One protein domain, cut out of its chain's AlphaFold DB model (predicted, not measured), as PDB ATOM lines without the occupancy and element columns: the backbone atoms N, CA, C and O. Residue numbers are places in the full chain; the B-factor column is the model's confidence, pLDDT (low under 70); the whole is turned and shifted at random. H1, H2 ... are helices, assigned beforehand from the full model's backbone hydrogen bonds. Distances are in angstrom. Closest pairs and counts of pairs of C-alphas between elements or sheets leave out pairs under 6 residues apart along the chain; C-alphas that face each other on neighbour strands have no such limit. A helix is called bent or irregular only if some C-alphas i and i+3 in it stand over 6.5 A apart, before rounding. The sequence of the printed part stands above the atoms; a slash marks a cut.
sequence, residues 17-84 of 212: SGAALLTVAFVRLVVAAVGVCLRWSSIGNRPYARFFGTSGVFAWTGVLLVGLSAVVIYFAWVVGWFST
ATOM      1  N   SER A  17     -23.535  11.635 -38.106       59.56
ATOM      2  CA  SER A  17     -23.949  12.231 -36.830       59.56
ATOM      3  C   SER A  17     -25.470  12.350 -36.696       59.56
ATOM      4  O   SER A  17     -26.001  12.137 -35.607       59.56
ATOM      5  N   GLY A  18     -26.188  12.612 -37.793       68.50
ATOM      6  CA  GLY A  18     -27.651  12.699 -37.792       68.50
ATOM      7  C   GLY A  18     -28.327  11.378 -37.419       68.50
ATOM      8  O   GLY A  18     -29.223  11.360 -36.576       68.50
ATOM      9  N   ALA A  19     -27.848  10.261 -37.978       68.25
ATOM     10  CA  ALA A  19     -28.374   8.936 -37.659       68.25
ATOM     11  C   ALA A  19     -28.157   8.584 -36.181       68.25
ATOM     12  O   ALA A  19     -29.106   8.192 -35.511       68.25
ATOM     13  N   ALA A  20     -26.949   8.807 -35.652       72.44
ATOM     14  CA  ALA A  20     -26.622   8.516 -34.255       72.44
ATOM     15  C   ALA A  20     -27.445   9.353 -33.258       72.44
ATOM     16  O   ALA A  20     -27.897   8.842 -32.231       72.44
ATOM     17  N   LEU A  21     -27.679  10.635 -33.559       77.06
ATOM     18  CA  LEU A  21     -28.505  11.506 -32.718       77.06
ATOM     19  C   LEU A  21     -29.974  11.066 -32.707       77.06
ATOM     20  O   LEU A  21     -30.605  11.093 -31.648       77.06
ATOM     21  N   LEU A  22     -30.499  10.606 -33.846       75.88
ATOM     22  CA  LEU A  22     -31.855  10.063 -33.941       75.88
ATOM     23  C   LEU A  22     -32.008   8.770 -33.131       75.88
ATOM     24  O   LEU A  22     -32.985   8.641 -32.392       75.88
ATOM     25  N   THR A  23     -31.037   7.850 -33.177       73.56
ATOM     26  CA  THR A  23     -31.082   6.623 -32.362       73.56
ATOM     27  C   THR A  23     -31.046   6.931 -30.867       73.56
ATOM     28  O   THR A  23     -31.814   6.350 -30.101       73.56
ATOM     29  N   VAL A  24     -30.204   7.872 -30.426       75.19
ATOM     30  CA  VAL A  24     -30.119   8.255 -29.005       75.19
ATOM     31  C   VAL A  24     -31.397   8.954 -28.530       75.19
ATOM     32  O   VAL A  24     -31.891   8.653 -27.439       75.19
ATOM     33  N   ALA A  25     -31.962   9.860 -29.332       75.69
ATOM     34  CA  ALA A  25     -33.237  10.510 -29.020       75.69
ATOM     35  C   ALA A  25     -34.381   9.486 -28.918       75.69
ATOM     36  O   ALA A  25     -35.201   9.559 -28.002       75.69
ATOM     37  N   PHE A  26     -34.381   8.488 -29.800       72.44
ATOM     38  CA  PHE A  26     -35.355   7.404 -29.813       72.44
ATOM     39  C   PHE A  26     -35.278   6.518 -28.561       72.44
ATOM     40  O   PHE A  26     -36.292   6.301 -27.899       72.44
ATOM     41  N   VAL A  27     -34.075   6.073 -28.174       78.12
ATOM     42  CA  VAL A  27     -33.874   5.279 -26.948       78.12
ATOM     43  C   VAL A  27     -34.380   6.039 -25.717       78.12
ATOM     44  O   VAL A  27     -35.052   5.458 -24.866       78.12
ATOM     45  N   ARG A  28     -34.138   7.354 -25.638       75.50
ATOM     46  CA  ARG A  28     -34.645   8.192 -24.536       75.50
ATOM     47  C   ARG A  28     -36.171   8.270 -24.502       75.50
ATOM     48  O   ARG A  28     -36.741   8.210 -23.416       75.50
ATOM     49  N   LEU A  29     -36.827   8.368 -25.658       77.81
ATOM     50  CA  LEU A  29     -38.290   8.376 -25.763       77.81
ATOM     51  C   LEU A  29     -38.908   7.055 -25.296       77.81
ATOM     52  O   LEU A  29     -39.865   7.073 -24.524       77.81
ATOM     53  N   VAL A  30     -38.332   5.918 -25.699       78.25
ATOM     54  CA  VAL A  30     -38.795   4.590 -25.264       78.25
ATOM     55  C   VAL A  30     -38.637   4.431 -23.751       78.25
ATOM     56  O   VAL A  30     -39.587   4.045 -23.075       78.25
ATOM     57  N   VAL A  31     -37.478   4.793 -23.193       79.19
ATOM     58  CA  VAL A  31     -37.238   4.723 -21.740       79.19
ATOM     59  C   VAL A  31     -38.202   5.632 -20.968       79.19
ATOM     60  O   VAL A  31     -38.743   5.217 -19.943       79.19
ATOM     61  N   ALA A  32     -38.477   6.841 -21.470       75.38
ATOM     62  CA  ALA A  32     -39.445   7.753 -20.861       75.38
ATOM     63  C   ALA A  32     -40.876   7.190 -20.902       75.38
ATOM     64  O   ALA A  32     -41.567   7.215 -19.885       75.38
ATOM     65  N   ALA A  33     -41.304   6.629 -22.038       76.56
ATOM     66  CA  ALA A  33     -42.622   6.016 -22.185       76.56
ATOM     67  C   ALA A  33     -42.804   4.817 -21.240       76.56
ATOM     68  O   ALA A  33     -43.800   4.741 -20.522       76.56
ATOM     69  N   VAL A  34     -41.806   3.930 -21.163       78.12
ATOM     70  CA  VAL A  34     -41.795   2.794 -20.226       78.12
ATOM     71  C   VAL A  34     -41.860   3.287 -18.777       78.12
ATOM     72  O   VAL A  34     -42.660   2.782 -17.991       78.12
ATOM     73  N   GLY A  35     -41.082   4.316 -18.422       75.31
ATOM     74  CA  GLY A  35     -41.096   4.914 -17.085       75.31
ATOM     75  C   GLY A  35     -42.450   5.517 -16.698       75.31
ATOM     76  O   GLY A  35     -42.909   5.324 -15.571       75.31
ATOM     77  N   VAL A  36     -43.129   6.196 -17.631       76.00
ATOM     78  CA  VAL A  36     -44.486   6.729 -17.423       76.00
ATOM     79  C   VAL A  36     -45.493   5.595 -17.227       76.00
ATOM     80  O   VAL A  36     -46.273   5.654 -16.279       76.00
ATOM     81  N   CYS A  37     -45.438   4.534 -18.038       70.31
ATOM     82  CA  CYS A  37     -46.319   3.368 -17.902       70.31
ATOM     83  C   CYS A  37     -46.144   2.654 -16.552       70.31
ATOM     84  O   CYS A  37     -47.129   2.346 -15.880       70.31
ATOM     85  N   LEU A  38     -44.899   2.434 -16.117       72.19
ATOM     86  CA  LEU A  38     -44.605   1.805 -14.825       72.19
ATOM     87  C   LEU A  38     -45.068   2.675 -13.650       72.19
ATOM     88  O   LEU A  38     -45.674   2.170 -12.705       72.19
ATOM     89  N   ARG A  39     -44.849   3.995 -13.721       76.00
ATOM     90  CA  ARG A  39     -45.313   4.929 -12.686       76.00
ATOM     91  C   ARG A  39     -46.837   5.025 -12.640       76.00
ATOM     92  O   ARG A  39     -47.401   5.103 -11.552       76.00
ATOM     93  N   TRP A  40     -47.505   4.965 -13.789       64.69
ATOM     94  CA  TRP A  40     -48.964   4.940 -13.877       64.69
ATOM     95  C   TRP A  40     -49.549   3.656 -13.278       64.69
ATOM     96  O   TRP A  40     -50.524   3.717 -12.539       64.69
ATOM     97  N   SER A  41     -48.902   2.506 -13.496       61.28
ATOM     98  CA  SER A  41     -49.300   1.229 -12.883       61.28
ATOM     99  C   SER A  41     -49.173   1.221 -11.354       61.28
ATOM    100  O   SER A  41     -49.844   0.428 -10.695       61.28
ATOM    101  N   SER A  42     -48.328   2.081 -10.780       64.81
ATOM    102  CA  SER A  42     -48.186   2.245  -9.327       64.81
ATOM    103  C   SER A  42     -49.246   3.183  -8.729       64.81
ATOM    104  O   SER A  42     -49.534   3.095  -7.534       64.81
ATOM    105  N   ILE A  43     -49.855   4.053  -9.540       63.53
ATOM    106  CA  ILE A  43     -50.830   5.058  -9.108       63.53
ATOM    107  C   ILE A  43     -52.239   4.594  -9.503       63.53
ATOM    108  O   ILE A  43     -52.779   4.973 -10.535       63.53
ATOM    109  N   GLY A  44     -52.893   3.834  -8.626       48.41
ATOM    110  CA  GLY A  44     -54.345   3.955  -8.498       48.41
ATOM    111  C   GLY A  44     -55.155   2.671  -8.608       48.41
ATOM    112  O   GLY A  44     -55.358   2.099  -9.673       48.41
ATOM    113  N   ASN A  45     -55.781   2.364  -7.476       55.03
ATOM    114  CA  ASN A  45     -56.882   1.436  -7.232       55.03
ATOM    115  C   ASN A  45     -58.196   1.825  -7.969       55.03
ATOM    116  O   ASN A  45     -59.287   1.715  -7.411       55.03
ATOM    117  N   ARG A  46     -58.114   2.380  -9.189       57.03
ATOM    118  CA  ARG A  46     -59.267   2.874  -9.962       57.03
ATOM    119  C   ARG A  46     -59.793   1.793 -10.916       57.03
ATOM    120  O   ARG A  46     -59.001   1.058 -11.500       57.03
ATOM    121  N   PRO A  47     -61.115   1.716 -11.145       58.22
ATOM    122  CA  PRO A  47     -61.757   0.627 -11.897       58.22
ATOM    123  C   PRO A  47     -61.286   0.488 -13.357       58.22
ATOM    124  O   PRO A  47     -61.362  -0.604 -13.916       58.22
ATOM    125  N   TYR A  48     -60.721   1.542 -13.952       52.56
ATOM    126  CA  TYR A  48     -60.135   1.500 -15.298       52.56
ATOM    127  C   TYR A  48     -58.811   0.712 -15.385       52.56
ATOM    128  O   TYR A  48     -58.436   0.275 -16.473       52.56
ATOM    129  N   ALA A  49     -58.143   0.441 -14.257       53.88
ATOM    130  CA  ALA A  49     -56.916  -0.364 -14.204       53.88
ATOM    131  C   ALA A  49     -57.138  -1.848 -14.554       53.88
ATOM    132  O   ALA A  49     -56.182  -2.562 -14.834       53.88
ATOM    133  N   ARG A  50     -58.391  -2.332 -14.574       55.81
ATOM    134  CA  ARG A  50     -58.704  -3.699 -15.029       55.81
ATOM    135  C   ARG A  50     -58.752  -3.835 -16.548       55.81
ATOM    136  O   ARG A  50     -58.441  -4.906 -17.050       55.81
ATOM    137  N   PHE A  51     -59.120  -2.772 -17.264       54.41
ATOM    138  CA  PHE A  51     -59.161  -2.789 -18.731       54.41
ATOM    139  C   PHE A  51     -57.777  -2.541 -19.344       54.41
ATOM    140  O   PHE A  51     -57.427  -3.148 -20.349       54.41
ATOM    141  N   PHE A  52     -56.958  -1.718 -18.684       53.47
ATOM    142  CA  PHE A  52     -55.542  -1.506 -19.001       53.47
ATOM    143  C   PHE A  52     -54.644  -2.127 -17.929       53.47
ATOM    144  O   PHE A  52     -53.746  -1.477 -17.394       53.47
ATOM    145  N   GLY A  53     -54.916  -3.385 -17.578       64.44
ATOM    146  CA  GLY A  53     -54.035  -4.147 -16.699       64.44
ATOM    147  C   GLY A  53     -52.639  -4.313 -17.307       64.44
ATOM    148  O   GLY A  53     -52.370  -3.887 -18.432       64.44
ATOM    149  N   THR A  54     -51.748  -4.992 -16.588       62.47
ATOM    150  CA  THR A  54     -50.396  -5.324 -17.071       62.47
ATOM    151  C   THR A  54     -50.411  -5.909 -18.489       62.47
ATOM    152  O   THR A  54     -49.593  -5.518 -19.316       62.47
ATOM    153  N   SER A  55     -51.405  -6.739 -18.820       64.38
ATOM    154  CA  SER A  55     -51.642  -7.276 -20.167       64.38
ATOM    155  C   SER A  55     -51.889  -6.205 -21.238       64.38
ATOM    156  O   SER A  55     -51.350  -6.306 -22.337       64.38
ATOM    157  N   GLY A  56     -52.647  -5.153 -20.922       73.50
ATOM    158  CA  GLY A  56     -52.880  -4.022 -21.820       73.50
ATOM    159  C   GLY A  56     -51.607  -3.217 -22.065       73.50
ATOM    160  O   GLY A  56     -51.320  -2.855 -23.202       73.50
ATOM    161  N   VAL A  57     -50.797  -3.005 -21.022       75.00
ATOM    162  CA  VAL A  57     -49.496  -2.338 -21.159       75.00
ATOM    163  C   VAL A  57     -48.580  -3.156 -22.069       75.00
ATOM    164  O   VAL A  57     -48.049  -2.603 -23.027       75.00
ATOM    165  N   PHE A  58     -48.447  -4.468 -21.858       75.06
ATOM    166  CA  PHE A  58     -47.623  -5.319 -22.726       75.06
ATOM    167  C   PHE A  58     -48.120  -5.361 -24.176       75.06
ATOM    168  O   PHE A  58     -47.305  -5.254 -25.090       75.06
ATOM    169  N   ALA A  59     -49.434  -5.435 -24.400       76.50
ATOM    170  CA  ALA A  59     -50.010  -5.412 -25.743       76.50
ATOM    171  C   ALA A  59     -49.702  -4.097 -26.475       76.50
ATOM    172  O   ALA A  59     -49.198  -4.117 -27.597       76.50
ATOM    173  N   TRP A  60     -49.920  -2.952 -25.824       77.69
ATOM    174  CA  TRP A  60     -49.613  -1.645 -26.408       77.69
ATOM    175  C   TRP A  60     -48.117  -1.434 -26.618       77.69
ATOM    176  O   TRP A  60     -47.713  -0.884 -27.640       77.69
ATOM    177  N   THR A  61     -47.287  -1.921 -25.696       79.88
ATOM    178  CA  THR A  61     -45.829  -1.835 -25.834       79.88
ATOM    179  C   THR A  61     -45.357  -2.676 -27.021       79.88
ATOM    180  O   THR A  61     -44.528  -2.209 -27.794       79.88
ATOM    181  N   GLY A  62     -45.932  -3.867 -27.226       82.69
ATOM    182  CA  GLY A  62     -45.669  -4.713 -28.392       82.69
ATOM    183  C   GLY A  62     -46.091  -4.063 -29.711       82.69
ATOM    184  O   GLY A  62     -45.294  -4.013 -30.645       82.69
ATOM    185  N   VAL A  63     -47.301  -3.497 -29.779       81.75
ATOM    186  CA  VAL A  63     -47.791  -2.781 -30.975       81.75
ATOM    187  C   VAL A  63     -46.895  -1.590 -31.311       81.75
ATOM    188  O   VAL A  63     -46.536  -1.402 -32.472       81.75
ATOM    189  N   LEU A  64     -46.481  -0.817 -30.304       82.62
ATOM    190  CA  LEU A  64     -45.546   0.288 -30.500       82.62
ATOM    191  C   LEU A  64     -44.185  -0.216 -30.983       82.62
ATOM    192  O   LEU A  64     -43.636   0.359 -31.915       82.62
ATOM    193  N   LEU A  65     -43.657  -1.305 -30.421       84.31
ATOM    194  CA  LEU A  65     -42.371  -1.862 -30.845       84.31
ATOM    195  C   LEU A  65     -42.392  -2.299 -32.319       84.31
ATOM    196  O   LEU A  65     -41.456  -1.998 -33.059       84.31
ATOM    197  N   VAL A  66     -43.470  -2.962 -32.750       82.06
ATOM    198  CA  VAL A  66     -43.660  -3.420 -34.138       82.06
ATOM    199  C   VAL A  66     -43.870  -2.243 -35.091       82.06
ATOM    200  O   VAL A  66     -43.265  -2.193 -36.159       82.06
ATOM    201  N   GLY A  67     -44.690  -1.261 -34.711       83.00
ATOM    202  CA  GLY A  67     -44.874  -0.054 -35.519       83.00
ATOM    203  C   GLY A  67     -43.564   0.718 -35.693       83.00
ATOM    204  O   GLY A  67     -43.246   1.180 -36.786       83.00
ATOM    205  N   LEU A  68     -42.760   0.806 -34.633       78.50
ATOM    206  CA  LEU A  68     -41.483   1.512 -34.654       78.50
ATOM    207  C   LEU A  68     -40.406   0.762 -35.445       78.50
ATOM    208  O   LEU A  68     -39.640   1.405 -36.162       78.50
ATOM    209  N   SER A  69     -40.359  -0.573 -35.387       84.25
ATOM    210  CA  SER A  69     -39.435  -1.349 -36.225       84.25
ATOM    211  C   SER A  69     -39.753  -1.182 -37.713       84.25
ATOM    212  O   SER A  69     -38.836  -0.981 -38.509       84.25
ATOM    213  N   ALA A  70     -41.038  -1.145 -38.085       80.38
ATOM    214  CA  ALA A  70     -41.466  -0.877 -39.455       80.38
ATOM    215  C   ALA A  70     -41.021   0.513 -39.944       80.38
ATOM    216  O   ALA A  70     -40.534   0.640 -41.066       80.38
ATOM    217  N   VAL A  71     -41.111   1.544 -39.094       84.50
ATOM    218  CA  VAL A  71     -40.637   2.901 -39.425       84.50
ATOM    219  C   VAL A  71     -39.121   2.935 -39.621       84.50
ATOM    220  O   VAL A  71     -38.651   3.547 -40.578       84.50
ATOM    221  N   VAL A  72     -38.346   2.265 -38.762       83.94
ATOM    222  CA  VAL A  72     -36.880   2.202 -38.901       83.94
ATOM    223  C   VAL A  72     -36.479   1.472 -40.184       83.94
ATOM    224  O   VAL A  72     -35.612   1.959 -40.905       83.94
ATOM    225  N   ILE A  73     -37.130   0.348 -40.504       80.00
ATOM    226  CA  ILE A  73     -36.892  -0.401 -41.749       80.00
ATOM    227  C   ILE A  73     -37.241   0.462 -42.964       80.00
ATOM    228  O   ILE A  73     -36.440   0.556 -43.890       80.00
ATOM    229  N   TYR A  74     -38.396   1.130 -42.946       81.75
ATOM    230  CA  TYR A  74     -38.804   2.037 -44.017       81.75
ATOM    231  C   TYR A  74     -37.791   3.168 -44.206       81.75
ATOM    232  O   TYR A  74     -37.373   3.446 -45.325       81.75
ATOM    233  N   PHE A  75     -37.334   3.787 -43.118       80.31
ATOM    234  CA  PHE A  75     -36.360   4.870 -43.189       80.31
ATOM    235  C   PHE A  75     -34.990   4.387 -43.679       80.31
ATOM    236  O   PHE A  75     -34.372   5.052 -44.504       80.31
ATOM    237  N   ALA A  76     -34.527   3.218 -43.231       79.19
ATOM    238  CA  ALA A  76     -33.299   2.600 -43.727       79.19
ATOM    239  C   ALA A  76     -33.397   2.254 -45.218       79.19
ATOM    240  O   ALA A  76     -32.437   2.469 -45.955       79.19
ATOM    241  N   TRP A  77     -34.560   1.780 -45.673       84.19
ATOM    242  CA  TRP A  77     -34.831   1.531 -47.085       84.19
ATOM    243  C   TRP A  77     -34.805   2.829 -47.897       84.19
ATOM    244  O   TRP A  77     -34.071   2.906 -48.875       84.19
ATOM    245  N   VAL A  78     -35.506   3.879 -47.454       77.31
ATOM    246  CA  VAL A  78     -35.513   5.197 -48.114       77.31
ATOM    247  C   VAL A  78     -34.102   5.792 -48.164       77.31
ATOM    248  O   VAL A  78     -33.634   6.191 -49.225       77.31
ATOM    249  N   VAL A  79     -33.380   5.825 -47.045       78.25
ATOM    250  CA  VAL A  79     -32.024   6.397 -46.993       78.25
ATOM    251  C   VAL A  79     -31.022   5.552 -47.779       78.25
ATOM    252  O   VAL A  79     -30.157   6.114 -48.450       78.25
ATOM    253  N   GLY A  80     -31.136   4.222 -47.725       71.69
ATOM    254  CA  GLY A  80     -30.313   3.292 -48.498       71.69
ATOM    255  C   GLY A  80     -30.543   3.431 -50.001       71.69
ATOM    256  O   GLY A  80     -29.579   3.475 -50.759       71.69
ATOM    257  N   TRP A  81     -31.799   3.611 -50.413       66.31
ATOM    258  CA  TRP A  81     -32.190   3.882 -51.795       66.31
ATOM    259  C   TRP A  81     -31.562   5.169 -52.335       66.31
ATOM    260  O   TRP A  81     -31.102   5.211 -53.470       66.31
ATOM    261  N   PHE A  82     -31.483   6.216 -51.511       57.78
ATOM    262  CA  PHE A  82     -30.868   7.488 -51.907       57.78
ATOM    263  C   PHE A  82     -29.344   7.541 -51.726       57.78
ATOM    264  O   PHE A  82     -28.727   8.537 -52.103       57.78
ATOM    265  N   SER A  83     -28.729   6.511 -51.138       61.03
ATOM    266  CA  SER A  83     -27.296   6.507 -50.812       61.03
ATOM    267  C   SER A  83     -26.463   5.582 -51.685       61.03
ATOM    268  O   SER A  83     -25.288   5.400 -51.375       61.03
ATOM    269  N   THR A  84     -26.998   5.016 -52.767       49.25
ATOM    270  CA  THR A  84     -26.144   4.388 -53.775       49.25
ATOM    271  C   THR A  84     -25.396   5.502 -54.515       49.25
ATOM    272  O   THR A  84     -26.011   6.256 -55.270       49.25
TER     273      THR A  84
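Overview. This is residues 17 to 84 of the 212 residues of the protein "Hypothetical protein" of Brandtodinium nutricula (UniProt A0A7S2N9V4). Two long helices, H1 and H3, run side by side in opposite ways as a loose helical U, and the short helix H2 sits in the turn that joins them at one end. The two long helices make the length of the rod, with a narrow space between them and few close approaches. The printed part has 68 residues, with three named helices in the order H1, H2, H3 and no named strand, and its class is all helix. It is only just loose, close to extended, with a radius of gyration of the C-alphas of 16.4 A and spans of 56 by 20 by 10 A.

Along the chain. H1 is residues 17 to 42, 38.0 A from first to last C-alpha, and begins with C-alpha 17 at (-23.949, 12.231, -36.830). H2 is residues 47 to 50, with C-alpha 47 at (-61.757, 0.627, -11.897); it is neither bent nor irregular, but only just: C-alphas 47 and 50 are 6.2 A apart. H3 is residues 54 to 81, 40.3 A long, and ends with C-alpha 81 at (-32.190, 3.882, -51.795).

Arrangement. H1 and H3 are close but not clearly touching; their closest C-alphas, those of Cys 37 and Val 57, are 7.3 A apart. They run opposite ways at a shallow tilt of 8 degrees. H1 and H2 are close but not clearly touching, with the closest C-alphas, those of Ser 41 and Ala 49, 7.9 A apart. H2 and H3 are apart. In H1 and H3 every O i to N i+4 pair is within hydrogen-bond range; H2 is too short for such a pair, and its one O i to N i+3 pair is within range.

Size, cuts and confidence. The two C-alphas farthest apart, those of Asn 45 and Thr 84, are 55.9 A apart. The printed part has no cut, and the links H1 to H2 and H2 to H3 are tight. Residues 17 to 22 of H1, residues 42 to 48, and residues 73 to 84, of which 73 to 81 belong to H3, stand free. The mean pLDDT of the printed part is 71.7, and residues 17 to 19, 40 to 55 and 81 to 84 are under 70.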